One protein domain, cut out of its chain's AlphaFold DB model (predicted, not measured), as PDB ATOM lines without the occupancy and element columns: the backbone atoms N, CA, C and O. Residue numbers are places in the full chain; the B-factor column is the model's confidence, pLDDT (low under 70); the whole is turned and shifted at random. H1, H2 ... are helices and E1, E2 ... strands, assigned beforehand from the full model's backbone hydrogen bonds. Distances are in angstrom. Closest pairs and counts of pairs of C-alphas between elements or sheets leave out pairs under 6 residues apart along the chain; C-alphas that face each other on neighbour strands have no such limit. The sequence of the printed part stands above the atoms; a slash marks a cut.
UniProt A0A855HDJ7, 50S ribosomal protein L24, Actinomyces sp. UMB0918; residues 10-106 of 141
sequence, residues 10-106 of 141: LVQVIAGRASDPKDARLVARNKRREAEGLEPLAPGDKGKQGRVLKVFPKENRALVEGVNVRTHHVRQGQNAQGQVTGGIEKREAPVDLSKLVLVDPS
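Overview. This is residues 10 to 106 of the 141 residues of the protein "50S ribosomal protein L24" of Actinomyces sp. UMB0918 (UniProt A0A855HDJ7). A small, strongly curled four-stranded sheet forms the base, and two arms reach away from it like an open V: the long hairpin E4-E5 and the helix H1, held out between two links. The 97 printed residues hold, along the chain, E1 H1 E2 E3 E4 E5 E6, in a mixed class of helices and strands. The sheet order is E3 - E2 - E1 - E6, all antiparallel. The whole is loose, with a radius of gyration of the C-alphas of 17.6 A, and spans 53 by 42 by 26 A.

Arrangement. In the sheet, E1, residues 10 to 13, is antiparallel to E6, residues 100 to 103, with N 12 and O 101 2.8 A apart. On its other side is E2, residues 49 to 56, with N 11 and O 50 2.9 A apart. E2 bends by 70 degrees at residue 53 and forms a hairpin with E3, residues 61 to 64; N 63 and O 54 are 2.8 A apart. Residues 61 to 62 of E3 also pair with residues 95 to 96, antiparallel. E4, residues 69 to 78, and E5, residues 84 to 92, form a hairpin, with N 72 and O 89 2.8 A apart; E5 bends by 64 degrees at residue 88. The closest C-alphas of E3 and E5, Leu 63 and Glu 92, are 6.9 A apart. H1, residues 24 to 35, is not on the four-stranded sheet and is apart from E4 and E5; each of its O i to N i+4 pairs is within hydrogen-bond range.

Along the chain. E1 begins at C-alpha 10 (-35.229, -38.742, -46.595). H1, 16.7 A long, ends at C-alpha 35 (-47.722, -33.452, -9.137). E2 measures 18.8 A, E4 25.8 A and E5 23.1 A. E6 ends at C-alpha 103 (-37.908, -43.329, -45.528).

Size, cuts and confidence. The C-alphas farthest apart, Ala 35 and Ala 80, are 53.9 A apart. The printed part has no cut; the link H1 to E2 is long. Residues 80, 82 and 84 have pLDDT under 70.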
ATOM      1  N   LEU A  10     -34.197 -39.003 -47.594       92.81
ATOM      2  CA  LEU A  10     -35.229 -38.742 -46.595       92.81
ATOM      3  C   LEU A  10     -35.087 -39.746 -45.447       92.81
ATOM      4  O   LEU A  10     -35.095 -40.959 -45.665       92.81
ATOM      5  N   VAL A  11     -34.967 -39.249 -44.219       94.19
ATOM      6  CA  VAL A  11     -34.799 -40.088 -43.028       94.19
ATOM      7  C   VAL A  11     -35.816 -39.743 -41.955       94.19
ATOM      8  O   VAL A  11     -36.302 -38.617 -41.882       94.19
ATOM      9  N   GLN A  12     -36.116 -40.715 -41.100       94.12
ATOM     10  CA  GLN A  12     -36.959 -40.555 -39.923       94.12
ATOM     11  C   GLN A  12     -36.179 -40.899 -38.657       94.12
ATOM     12  O   GLN A  12     -35.404 -41.857 -38.628       94.12
ATOM     13  N   VAL A  13     -36.417 -40.146 -37.585       94.88
ATOM     14  CA  VAL A  13     -35.865 -40.455 -36.263       94.88
ATOM     15  C   VAL A  13     -36.709 -41.538 -35.589       94.88
ATOM     16  O   VAL A  13     -37.907 -41.355 -35.379       94.88
ATOM     17  N   ILE A  14     -36.093 -42.651 -35.192       93.31
ATOM     18  CA  ILE A  14     -36.799 -43.804 -34.594       93.31
ATOM     19  C   ILE A  14     -36.669 -43.895 -33.070       93.31
ATOM     20  O   ILE A  14     -37.444 -44.597 -32.412       93.31
ATOM     21  N   ALA A  15     -35.704 -43.185 -32.491       89.88
ATOM     22  CA  ALA A  15     -35.343 -43.296 -31.082       89.88
ATOM     23  C   ALA A  15     -35.487 -41.961 -30.341       89.88
ATOM     24  O   ALA A  15     -35.387 -40.889 -30.928       89.88
ATOM     25  N   GLY A  16     -35.675 -42.041 -29.022       88.06
ATOM     26  CA  GLY A  16     -35.848 -40.878 -28.152       88.06
ATOM     27  C   GLY A  16     -37.308 -40.572 -27.819       88.06
ATOM     28  O   GLY A  16     -38.198 -41.407 -27.994       88.06
ATOM     29  N   ARG A  17     -37.534 -39.370 -27.281       88.56
ATOM     30  CA  ARG A  17     -38.861 -38.872 -26.897       88.56
ATOM     31  C   ARG A  17     -39.681 -38.553 -28.147       88.56
ATOM     32  O   ARG A  17     -39.126 -38.041 -29.118       88.56
ATOM     33  N   ALA A  18     -40.972 -38.876 -28.101       89.00
ATOM     34  CA  ALA A  18     -41.914 -38.617 -29.184       89.00
ATOM     35  C   ALA A  18     -41.937 -37.132 -29.557       89.00
ATOM     36  O   ALA A  18     -41.818 -36.268 -28.683       89.00
ATOM     37  N   SER A  19     -42.074 -36.858 -30.851       88.62
ATOM     38  CA  SER A  19     -42.273 -35.506 -31.359       88.62
ATOM     39  C   SER A  19     -43.696 -35.003 -31.185       88.62
ATOM     40  O   SER A  19     -43.893 -33.794 -31.142       88.62
ATOM     41  N   ASP A  20     -44.673 -35.908 -31.092       87.88
ATOM     42  CA  ASP A  20     -46.062 -35.551 -30.828       87.88
ATOM     43  C   ASP A  20     -46.222 -35.125 -29.353       87.88
ATOM     44  O   ASP A  20     -45.975 -35.941 -28.456       87.88
ATOM     45  N   PRO A  21     -46.634 -33.873 -29.073       85.06
ATOM     46  CA  PRO A  21     -46.902 -33.413 -27.712       85.06
ATOM     47  C   PRO A  21     -48.005 -34.212 -27.008       85.06
ATOM     48  O   PRO A  21     -48.030 -34.260 -25.779       85.06
ATOM     49  N   LYS A  22     -48.909 -34.838 -27.775       85.56
ATOM     50  CA  LYS A  22     -50.044 -35.618 -27.266       85.56
ATOM     51  C   LYS A  22     -49.713 -37.095 -27.048       85.56
ATOM     52  O   LYS A  22     -50.595 -37.862 -26.667       85.56
ATOM     53  N   ASP A  23     -48.463 -37.509 -27.264       87.81
ATOM     54  CA  ASP A  23     -48.040 -38.882 -27.002       87.81
ATOM     55  C   ASP A  23     -48.334 -39.263 -25.542       87.81
ATOM     56  O   ASP A  23     -47.884 -38.605 -24.597       87.81
ATOM     57  N   ALA A  24     -49.082 -40.352 -25.349       87.94
ATOM     58  CA  ALA A  24     -49.590 -40.751 -24.039       87.94
ATOM     59  C   ALA A  24     -48.476 -40.936 -22.992       87.94
ATOM     60  O   ALA A  24     -48.678 -40.653 -21.809       87.94
ATOM     61  N   ARG A  25     -47.270 -41.363 -23.407       87.50
ATOM     62  CA  ARG A  25     -46.134 -41.538 -22.487       87.50
ATOM     63  C   ARG A  25     -45.572 -40.196 -22.034       87.50
ATOM     64  O   ARG A  25     -45.166 -40.078 -20.877       87.50
ATOM     65  N   LEU A  26     -45.534 -39.200 -22.924       88.44
ATOM     66  CA  LEU A  26     -45.106 -37.843 -22.585       88.44
ATOM     67  C   LEU A  26     -46.122 -37.170 -21.660       88.44
ATOM     68  O   LEU A  26     -45.725 -36.652 -20.618       88.44
ATOM     69  N   VAL A  27     -47.413 -37.263 -21.985       91.50
ATOM     70  CA  VAL A  27     -48.504 -36.707 -21.170       91.50
ATOM     71  C   VAL A  27     -48.500 -37.310 -19.765       91.50
ATOM     72  O   VAL A  27     -48.453 -36.577 -18.780       91.50
ATOM     73  N   ALA A  28     -48.442 -38.640 -19.647       92.31
ATOM     74  CA  ALA A  28     -48.395 -39.308 -18.346       92.31
ATOM     75  C   ALA A  28     -47.150 -38.925 -17.531       92.31
ATOM     76  O   ALA A  28     -47.211 -38.817 -16.307       92.31
ATOM     77  N   ARG A  29     -46.005 -38.713 -18.192       90.69
ATOM     78  CA  ARG A  29     -44.776 -38.266 -17.528       90.69
ATOM     79  C   ARG A  29     -44.879 -36.819 -17.053       90.69
ATOM     80  O   ARG A  29     -44.432 -36.536 -15.947       90.69
ATOM     81  N   ASN A  30     -45.451 -35.931 -17.860       93.06
ATOM     82  CA  ASN A  30     -45.638 -34.531 -17.490       93.06
ATOM     83  C   ASN A  30     -46.647 -34.388 -16.348       93.06
ATOM     84  O   ASN A  30     -46.365 -33.650 -15.417       93.06
ATOM     85  N   LYS A  31     -47.719 -35.192 -16.327       94.50
ATOM     86  CA  LYS A  31     -48.663 -35.237 -15.199       94.50
ATOM     87  C   LYS A  31     -47.993 -35.627 -13.874       94.50
ATOM     88  O   LYS A  31     -48.292 -35.048 -12.839       94.50
ATOM     89  N   ARG A  32     -47.067 -36.598 -13.891       95.00
ATOM     90  CA  ARG A  32     -46.290 -36.954 -12.684       95.00
ATOM     91  C   ARG A  32     -45.376 -35.817 -12.230       95.00
ATOM     92  O   ARG A  32     -45.321 -35.530 -11.046       95.00
ATOM     93  N   ARG A  33     -44.702 -35.154 -13.174       94.75
ATOM     94  CA  ARG A  33     -43.836 -34.000 -12.880       94.75
ATOM     95  C   ARG A  33     -44.617 -32.831 -12.296       94.75
ATOM     96  O   ARG A  33     -44.149 -32.221 -11.351       94.75
ATOM     97  N   GLU A  34     -45.805 -32.566 -12.824       94.88
ATOM     98  CA  GLU A  34     -46.703 -31.530 -12.317       94.88
ATOM     99  C   GLU A  34     -47.121 -31.803 -10.866       94.88
ATOM    100  O   GLU A  34     -47.058 -30.902 -10.038       94.88
ATOM    101  N   ALA A  35     -47.438 -33.058 -10.522       95.81
ATOM    102  CA  ALA A  35     -47.722 -33.452  -9.137       95.81
ATOM    103  C   ALA A  35     -46.511 -33.283  -8.195       95.81
ATOM    104  O   ALA A  35     -46.686 -33.074  -6.999       95.81
ATOM    105  N   GLU A  36     -45.291 -33.347  -8.733       96.25
ATOM    106  CA  GLU A  36     -44.030 -33.080  -8.027       96.25
ATOM    107  C   GLU A  36     -43.627 -31.585  -8.059       96.25
ATOM    108  O   GLU A  36     -42.559 -31.231  -7.564       96.25
ATOM    109  N   GLY A  37     -44.441 -30.698  -8.652       94.44
ATOM    110  CA  GLY A  37     -44.147 -29.264  -8.785       94.44
ATOM    111  C   GLY A  37     -43.070 -28.915  -9.824       94.44
ATOM    112  O   GLY A  37     -42.510 -27.822  -9.797       94.44
ATOM    113  N   LEU A  38     -42.746 -29.836 -10.736       95.44
ATOM    114  CA  LEU A  38     -41.712 -29.677 -11.760       95.44
ATOM    115  C   LEU A  38     -42.292 -29.249 -13.114       95.44
ATOM    116  O   LEU A  38     -43.335 -29.734 -13.551       95.44
ATOM    117  N   GLU A  39     -41.531 -28.440 -13.853       92.88
ATOM    118  CA  GLU A  39     -41.898 -28.016 -15.208       92.88
ATOM    119  C   GLU A  39     -42.045 -29.197 -16.191       92.88
ATOM    120  O   GLU A  39     -41.295 -30.190 -16.103       92.88
ATOM    121  N   PRO A  40     -42.968 -29.100 -17.170       92.00
ATOM    122  CA  PRO A  40     -43.190 -30.136 -18.165       92.00
ATOM    123  C   PRO A  40     -41.993 -30.290 -19.103       92.00
ATOM    124  O   PRO A  40     -41.250 -29.364 -19.419       92.00
ATOM    125  N   LEU A  41     -41.821 -31.505 -19.600       90.75
ATOM    126  CA  LEU A  41     -40.775 -31.820 -20.553       90.75
ATOM    127  C   LEU A  41     -41.207 -31.465 -21.977       90.75
ATOM    128  O   LEU A  41     -42.285 -31.865 -22.420       90.75
ATOM    129  N   ALA A  42     -40.313 -30.812 -22.721       89.50
ATOM    130  CA  ALA A  42     -40.506 -30.533 -24.142       89.50
ATOM    131  C   ALA A  42     -40.613 -31.828 -24.982       89.50
ATOM    132  O   ALA A  42     -40.000 -32.842 -24.619       89.50
ATOM    133  N   PRO A  43     -41.329 -31.828 -26.119       91.06
ATOM    134  CA  PRO A  43     -41.318 -32.941 -27.068       91.06
ATOM    135  C   PRO A  43     -39.909 -33.238 -27.600       91.06
ATOM    136  O   PRO A  43     -39.030 -32.379 -27.600       91.06
ATOM    137  N   GLY A  44     -39.684 -34.476 -28.032       92.12
ATOM    138  CA  GLY A  44     -38.441 -34.865 -28.694       92.12
ATOM    139  C   GLY A  44     -38.543 -34.817 -30.215       92.12
ATOM    140  O   GLY A  44     -39.385 -34.132 -30.791       92.12
ATOM    141  N   ASP A  45     -37.683 -35.592 -30.870       93.69
ATOM    142  CA  ASP A  45     -37.626 -35.665 -32.332       93.69
ATOM    143  C   ASP A  45     -38.076 -37.015 -32.895       93.69
ATOM    144  O   ASP A  45     -38.169 -37.163 -34.112       93.69
ATOM    145  N   LYS A  46     -38.376 -38.009 -32.048       92.56
ATOM    146  CA  LYS A  46     -38.786 -39.334 -32.522       92.56
ATOM    147  C   LYS A  46     -40.080 -39.225 -33.323       92.56
ATOM    148  O   LYS A  46     -41.091 -38.780 -32.792       92.56
ATOM    149  N   GLY A  47     -40.041 -39.711 -34.558       91.69
ATOM    150  CA  GLY A  47     -41.143 -39.648 -35.510       91.69
ATOM    151  C   GLY A  47     -40.969 -38.565 -36.574       91.69
ATOM    152  O   GLY A  47     -41.545 -38.718 -37.650       91.69
ATOM    153  N   LYS A  48     -40.139 -37.537 -36.342       93.00
ATOM    154  CA  LYS A  48     -39.879 -36.490 -37.340       93.00
ATOM    155  C   LYS A  48     -39.136 -37.051 -38.545       93.00
ATOM    156  O   LYS A  48     -38.237 -37.884 -38.395       93.00
ATOM    157  N   GLN A  49     -39.517 -36.563 -39.721       93.94
ATOM    158  CA  GLN A  49     -38.848 -36.830 -40.988       93.94
ATOM    159  C   GLN A  49     -38.084 -35.582 -41.436       93.94
ATOM    160  O   GLN A  49     -38.554 -34.469 -41.217       93.94
ATOM    161  N   GLY A  50     -36.926 -35.770 -42.063       93.50
ATOM    162  CA  GLY A  50     -36.107 -34.676 -42.578       93.50
ATOM    163  C   GLY A  50     -35.126 -35.155 -43.643       93.50
ATOM    164  O   GLY A  50     -34.819 -36.349 -43.731       93.50
ATOM    165  N   ARG A  51     -34.647 -34.230 -44.479       95.06
ATOM    166  CA  ARG A  51     -33.628 -34.529 -45.490       95.06
ATOM    167  C   ARG A  51     -32.235 -34.475 -44.875       95.06
ATOM    168  O   ARG A  51     -31.936 -33.639 -44.022       95.06
ATOM    169  N   VAL A  52     -31.360 -35.366 -45.326       95.38
ATOM    170  CA  VAL A  52     -29.967 -35.405 -44.872       95.38
ATOM    171  C   VAL A  52     -29.158 -34.326 -45.588       95.38
ATOM    172  O   VAL A  52     -28.907 -34.417 -46.791       95.38
ATOM    173  N   LEU A  53     -28.688 -33.330 -44.838       95.00
ATOM    174  CA  LEU A  53     -27.874 -32.226 -45.354       95.00
ATOM    175  C   LEU A  53     -26.412 -32.642 -45.539       95.00
ATOM    176  O   LEU A  53     -25.771 -32.311 -46.541       95.00
ATOM    177  N   LYS A  54     -25.876 -33.383 -44.566       94.38
ATOM    178  CA  LYS A  54     -24.485 -33.844 -44.556       94.38
ATOM    179  C   LYS A  54     -24.354 -35.124 -43.742       94.38
ATOM    180  O   LYS A  54     -25.011 -35.282 -42.720       94.38
ATOM    181  N   VAL A  55     -23.473 -36.021 -44.171       94.31
ATOM    182  CA  VAL A  55     -23.121 -37.237 -43.427       94.31
ATOM    183  C   VAL A  55     -21.673 -37.121 -42.966       94.31
ATOM    184  O   VAL A  55     -20.821 -36.657 -43.723       94.31
ATOM    185  N   PHE A  56     -21.405 -37.556 -41.739       93.88
ATOM    186  CA  PHE A  56     -20.084 -37.645 -41.122       93.88
ATOM    187  C   PHE A  56     -19.762 -39.125 -40.854       93.88
ATOM    188  O   PHE A  56     -20.002 -39.621 -39.750       93.88
ATOM    189  N   PRO A  57     -19.243 -39.872 -41.851       90.00
ATOM    190  CA  PRO A  57     -19.063 -41.320 -41.730       90.00
ATOM    191  C   PRO A  57     -18.075 -41.724 -40.634       90.00
ATOM    192  O   PRO A  57     -18.274 -42.746 -39.992       90.00
ATOM    193  N   LYS A  58     -17.033 -40.913 -40.396       91.50
ATOM    194  CA  LYS A  58     -16.018 -41.182 -39.364       91.50
ATOM    195  C   LYS A  58     -16.595 -41.133 -37.947       91.50
ATOM    196  O   LYS A  58     -16.163 -41.880 -37.083       91.50
ATOM    197  N   GLU A  59     -17.581 -40.268 -37.729       92.00
ATOM    198  CA  GLU A  59     -18.205 -40.032 -36.422       92.00
ATOM    199  C   GLU A  59     -19.521 -40.801 -36.250       92.00
ATOM    200  O   GLU A  59     -20.174 -40.671 -35.220       92.00
ATOM    201  N   ASN A  60     -19.939 -41.576 -37.259       92.88
ATOM    202  CA  ASN A  60     -21.247 -42.234 -37.321       92.88
ATOM    203  C   ASN A  60     -22.436 -41.280 -37.105       92.88
ATOM    204  O   ASN A  60     -23.445 -41.641 -36.495       92.88
ATOM    205  N   ARG A  61     -22.345 -40.053 -37.633       94.44
ATOM    206  CA  ARG A  61     -23.380 -39.018 -37.479       94.44
ATOM    207  C   ARG A  61     -23.870 -38.476 -38.814       94.44
ATOM    208  O   ARG A  61     -23.176 -38.538 -39.826       94.44
ATOM    209  N   ALA A  62     -25.064 -37.896 -38.808       94.81
ATOM    210  CA  ALA A  62     -25.631 -37.168 -39.934       94.81
ATOM    211  C   ALA A  62     -26.331 -35.891 -39.463       94.81
ATOM    212  O   ALA A  62     -26.991 -35.872 -38.428       94.81
ATOM    213  N   LEU A  63     -26.180 -34.821 -40.237       95.44
ATOM    214  CA  LEU A  63     -26.929 -33.583 -40.082       95.44
ATOM    215  C   LEU A  63     -28.227 -33.697 -40.882       95.44
ATOM    216  O   LEU A  63     -28.185 -33.921 -42.096       95.44
ATOM    217  N   VAL A  64     -29.357 -33.562 -40.198       95.94
ATOM    218  CA  VAL A  64     -30.699 -33.724 -40.764       95.94
ATOM    219  C   VAL A  64     -31.475 -32.433 -40.545       95.94
ATOM    220  O   VAL A  64     -31.445 -31.875 -39.452       95.94
ATOM    221  N   GLU A  65     -32.157 -31.973 -41.587       94.50
ATOM    222  CA  GLU A  65     -32.981 -30.765 -41.561       94.50
ATOM    223  C   GLU A  65     -34.096 -30.861 -40.506       94.50
ATOM    224  O   GLU A  65     -34.806 -31.868 -40.435       94.50
ATOM    225  N   GLY A  66     -34.245 -29.822 -39.674       91.81
ATOM    226  CA  GLY A  66     -35.332 -29.711 -38.690       91.81
ATOM    227  C   GLY A  66     -35.283 -30.698 -37.513       91.81
ATOM    228  O   GLY A  66     -36.217 -30.743 -36.706       91.81
ATOM    229  N   VAL A  67     -34.210 -31.484 -37.385       93.50
ATOM    230  CA  VAL A  67     -34.024 -32.486 -36.324       93.50
ATOM    231  C   VAL A  67     -32.873 -32.069 -35.408       93.50
ATOM    232  O   VAL A  67     -31.843 -31.598 -35.883       93.50
ATOM    233  N   ASN A  68     -33.016 -32.285 -34.091       92.69
ATOM    234  CA  ASN A  68     -31.990 -31.971 -33.088       92.69
ATOM    235  C   ASN A  68     -31.519 -30.510 -33.187       92.69
ATOM    236  O   ASN A  68     -30.323 -30.212 -33.189       92.69
ATOM    237  N   VAL A  69     -32.488 -29.603 -33.302       93.06
ATOM    238  CA  VAL A  69     -32.256 -28.160 -33.362       93.06
ATOM    239  C   VAL A  69     -31.818 -27.670 -31.989       93.06
ATOM    240  O   VAL A  69     -32.478 -27.928 -30.981       93.06
ATOM    241  N   ARG A  70     -30.698 -26.952 -31.950       92.56
ATOM    242  CA  ARG A  70     -30.128 -26.386 -30.731       92.56
ATOM    243  C   ARG A  70     -30.034 -24.878 -30.841       92.56
ATOM    244  O   ARG A  70     -29.779 -24.326 -31.909       92.56
ATOM    245  N   THR A  71     -30.210 -24.233 -29.700       92.50
ATOM    246  CA  THR A  71     -29.976 -22.804 -29.553       92.50
ATOM    247  C   THR A  71     -28.473 -22.558 -29.485       92.50
ATOM    248  O   THR A  71     -27.796 -23.059 -28.588       92.50
ATOM    249  N   HIS A  72     -27.949 -21.814 -30.450       90.25
ATOM    250  CA  HIS A  72     -26.550 -21.446 -30.558       90.25
ATOM    251  C   HIS A  72     -26.419 -19.933 -30.372       90.25
ATOM    252  O   HIS A  72     -26.938 -19.149 -31.166       90.25
ATOM    253  N   HIS A  73     -25.719 -19.529 -29.316       90.62
ATOM    254  CA  HIS A  73     -25.429 -18.123 -29.053       90.62
ATOM    255  C   HIS A  73     -24.237 -17.703 -29.908       90.62
ATOM    256  O   HIS A  73     -23.119 -18.180 -29.709       90.62
ATOM    257  N   VAL A  74     -24.479 -16.832 -30.882       88.75
ATOM    258  CA  VAL A  74     -23.429 -16.285 -31.739       88.75
ATOM    259  C   VAL A  74     -22.932 -14.991 -31.117       88.75
ATOM    260  O   VAL A  74     -23.702 -14.045 -30.924       88.75
ATOM    261  N   ARG A  75     -21.634 -14.960 -30.789       84.06
ATOM    262  CA  ARG A  75     -20.964 -13.747 -30.313       84.06
ATOM    263  C   ARG A  75     -21.114 -12.656 -31.371       84.06
ATOM    264  O   ARG A  75     -20.846 -12.911 -32.541       84.06
ATOM    265  N   GLN A  76     -21.517 -11.462 -30.943       82.00
ATOM    266  CA  GLN A  76     -21.616 -10.308 -31.830       82.00
ATOM    267  C   GLN A  76     -20.248  -9.995 -32.443       82.00
ATOM    268  O   GLN A  76     -19.265  -9.812 -31.721       82.00
ATOM    269  N   GLY A  77     -20.203  -9.968 -33.771       77.06
ATOM    270  CA  GLY A  77     -19.064  -9.519 -34.560       77.06
ATOM    271  C   GLY A  77     -19.459  -8.334 -35.438       77.06
ATOM    272  O   GLY A  77     -20.635  -8.142 -35.746       77.06
ATOM    273  N   GLN A  78     -18.470  -7.534 -35.833       70.88
ATOM    274  CA  GLN A  78     -18.637  -6.532 -36.882       70.88
ATOM    275  C   GLN A  78     -18.212  -7.130 -38.220       70.88
ATOM    276  O   GLN A  78     -17.091  -7.618 -38.374       70.88
ATOM    277  N   ASN A  79     -19.115  -7.095 -39.193       71.06
ATOM    278  CA  ASN A  79     -18.817  -7.438 -40.580       71.06
ATOM    279  C   ASN A  79     -17.925  -6.328 -41.172       71.06
ATOM    280  O   ASN A  79     -17.987  -5.187 -40.717       71.06
ATOM    281  N   ALA A  80     -17.203  -6.592 -42.267       64.56
ATOM    282  CA  ALA A  80     -16.429  -5.564 -42.990       64.56
ATOM    283  C   ALA A  80     -17.269  -4.351 -43.468       64.56
ATOM    284  O   ALA A  80     -16.725  -3.314 -43.824       64.56
ATOM    285  N   GLN A  81     -18.599  -4.482 -43.455       73.31
ATOM    286  CA  GLN A  81     -19.588  -3.458 -43.809       73.31
ATOM    287  C   GLN A  81     -20.196  -2.744 -42.579       73.31
ATOM    288  O   GLN A  81     -21.201  -2.053 -42.709       73.31
ATOM    289  N   GLY A  82     -19.649  -2.944 -41.373       65.81
ATOM    290  CA  GLY A  82     -20.077  -2.258 -40.143       65.81
ATOM    291  C   GLY A  82     -21.386  -2.757 -39.518       65.81
ATOM    292  O   GLY A  82     -21.807  -2.235 -38.487       65.81
ATOM    293  N   GLN A  83     -22.032  -3.774 -40.093       71.88
ATOM    294  CA  GLN A  83     -23.215  -4.399 -39.499       71.88
ATOM    295  C   GLN A  83     -22.816  -5.210 -38.261       71.88
ATOM    296  O   GLN A  83     -21.846  -5.966 -38.297       71.88
ATOM    297  N   VAL A  84     -23.565  -5.057 -37.166       64.69
ATOM    298  CA  VAL A  84     -23.431  -5.915 -35.985       64.69
ATOM    299  C   VAL A  84     -24.265  -7.160 -36.240       64.69
ATOM    300  O   VAL A  84     -25.491  -7.115 -36.170       64.69
ATOM    301  N   THR A  85     -23.611  -8.272 -36.567       72.88
ATOM    302  CA  THR A  85     -24.284  -9.570 -36.654       72.88
ATOM    303  C   THR A  85     -23.970 -10.384 -35.408       72.88
ATOM    304  O   THR A  85     -22.820 -10.600 -35.027       72.88
ATOM    305  N   GLY A  86     -25.022 -10.799 -34.715       76.88
ATOM    306  CA  GLY A  86     -24.955 -11.662 -33.546       76.88
ATOM    307  C   GLY A  86     -26.346 -11.891 -32.981       76.88
ATOM    308  O   GLY A  86     -27.308 -11.250 -33.399       76.88
ATOM    309  N   GLY A  87     -26.456 -12.818 -32.034       85.94
ATOM    310  CA  GLY A  87     -27.736 -13.147 -31.419       85.94
ATOM    311  C   GLY A  87     -27.937 -14.637 -31.204       85.94
ATOM    312  O   GLY A  87     -26.997 -15.435 -31.180       85.94
ATOM    313  N   ILE A  88     -29.201 -14.991 -30.993       88.94
ATOM    314  CA  ILE A  88     -29.630 -16.353 -30.706       88.94
ATOM    315  C   ILE A  88     -30.071 -16.998 -32.016       88.94
ATOM    316  O   ILE A  88     -31.128 -16.675 -32.554       88.94
ATOM    317  N   GLU A  89     -29.273 -17.937 -32.513       90.12
ATOM    318  CA  GLU A  89     -29.595 -18.700 -33.715       90.12
ATOM    319  C   GLU A  89     -30.063 -20.107 -33.353       90.12
ATOM    320  O   GLU A  89     -29.580 -20.727 -32.405       90.12
ATOM    321  N   LYS A  90     -30.989 -20.649 -34.139       92.38
ATOM    322  CA  LYS A  90     -31.349 -22.065 -34.075       92.38
ATOM    323  C   LYS A  90     -30.594 -22.791 -35.178       92.38
ATOM    324  O   LYS A  90     -30.799 -22.493 -36.347       92.38
ATOM    325  N   ARG A  91     -29.721 -23.723 -34.798       92.38
ATOM    326  CA  ARG A  91     -28.931 -24.530 -35.737       92.38
ATOM    327  C   ARG A  91     -29.191 -26.007 -35.508       92.38
ATOM    328  O   ARG A  91     -29.293 -26.462 -34.367       92.38
ATOM    329  N   GLU A  92     -29.279 -26.767 -36.586       93.38
ATOM    330  CA  GLU A  92     -29.339 -28.219 -36.535       93.38
ATOM    331  C   GLU A  92     -28.018 -28.777 -36.007       93.38
ATOM    332  O   GLU A  92     -26.929 -28.316 -36.359       93.38
ATOM    333  N   ALA A  93     -28.107 -29.804 -35.166       94.25
ATOM    334  CA  ALA A  93     -26.945 -30.520 -34.672       94.25
ATOM    335  C   ALA A  93     -26.923 -31.961 -35.205       94.25
ATOM    336  O   ALA A  93     -27.977 -32.591 -35.336       94.25
ATOM    337  N   PRO A  94     -25.734 -32.539 -35.465       94.75
ATOM    338  CA  PRO A  94     -25.629 -33.903 -35.962       94.75
ATOM    339  C   PRO A  94     -26.300 -34.921 -35.031       94.75
ATOM    340  O   PRO A  94     -26.161 -34.868 -33.807       94.75
ATOM    341  N   VAL A  95     -27.002 -35.871 -35.636       94.56
ATOM    342  CA  VAL A  95     -27.688 -36.987 -34.986       94.56
ATOM    343  C   VAL A  95     -26.937 -38.276 -35.290       94.56
ATOM    344  O   VAL A  95     -26.356 -38.436 -36.360       94.56
ATOM    345  N   ASP A  96     -26.943 -39.202 -34.340       94.38
ATOM    346  CA  ASP A  96     -26.341 -40.520 -34.511       94.38
ATOM    347  C   ASP A  96     -27.074 -41.347 -35.582       94.38
ATOM    348  O   ASP A  96     -28.308 -41.423 -35.577       94.38
ATOM    349  N   LEU A  97     -26.322 -41.989 -36.482       92.12
ATOM    350  CA  LEU A  97     -26.876 -42.793 -37.576       92.12
ATOM    351  C   LEU A  97     -27.748 -43.956 -37.079       92.12
ATOM    352  O   LEU A  97     -28.681 -44.340 -37.778       92.12
ATOM    353  N   SER A  98     -27.503 -44.496 -35.879       91.62
ATOM    354  CA  SER A  98     -28.326 -45.569 -35.294       91.62
ATOM    355  C   SER A  98     -29.747 -45.123 -34.938       91.62
ATOM    356  O   SER A  98     -30.654 -45.950 -34.838       91.62
ATOM    357  N   LYS A  99     -29.961 -43.815 -34.764       93.56
ATOM    358  CA  LYS A  99     -31.269 -43.228 -34.436       93.56
ATOM    359  C   LYS A  99     -32.072 -42.856 -35.677       93.56
ATOM    360  O   LYS A  99     -33.208 -42.401 -35.529       93.56
ATOM    361  N   LEU A 100     -31.501 -43.039 -36.866       93.50
ATOM    362  CA  LEU A 100     -32.094 -42.683 -38.146       93.50
ATOM    363  C   LEU A 100     -32.438 -43.938 -38.949       93.50
ATOM    364  O   LEU A 100     -31.690 -44.914 -38.980       93.50
ATOM    365  N   VAL A 101     -33.567 -43.887 -39.647       93.06
ATOM    366  CA  VAL A 101     -33.970 -44.889 -40.636       93.06
ATOM    367  C   VAL A 101     -34.301 -44.196 -41.948       93.06
ATOM    368  O   VAL A 101     -34.799 -43.073 -41.940       93.06
ATOM    369  N   LEU A 102     -34.026 -44.854 -43.072       93.19
ATOM    370  CA  LEU A 102     -34.432 -44.343 -44.377       93.19
ATOM    371  C   LEU A 102     -35.947 -44.413 -44.523       93.19
ATOM    372  O   LEU A 102     -36.582 -45.374 -44.088       93.19
ATOM    373  N   VAL A 103     -36.507 -43.383 -45.135       91.81
ATOM    374  CA  VAL A 103     -37.908 -43.329 -45.528       91.81
ATOM    375  C   VAL A 103     -37.950 -43.544 -47.026       91.81
ATOM    376  O   VAL A 103     -37.284 -42.840 -47.780       91.81
ATOM    377  N   ASP A 104     -38.734 -44.524 -47.451       89.00
ATOM    378  CA  ASP A 104     -38.962 -44.755 -48.870       89.00
ATOM    379  C   ASP A 104     -39.821 -43.599 -49.423       89.00
ATOM    380  O   ASP A 104     -40.928 -43.376 -48.916       89.00
ATOM    381  N   PRO A 105     -39.346 -42.845 -50.432       83.88
ATOM    382  CA  PRO A 105     -40.069 -41.697 -50.976       83.88
ATOM    383  C   PRO A 105     -41.426 -42.077 -51.583       83.88
ATOM    384  O   PRO A 105     -42.338 -41.250 -51.596       83.88
ATOM    385  N   SER A 106     -41.593 -43.328 -52.028       84.62
ATOM    386  CA  SER A 106     -42.847 -43.819 -52.608       84.62
ATOM    387  C   SER A 106     -43.907 -44.072 -51.542       84.62
ATOM    388  O   SER A 106     -45.073 -43.726 -51.713       84.62
TER     389      SER A 106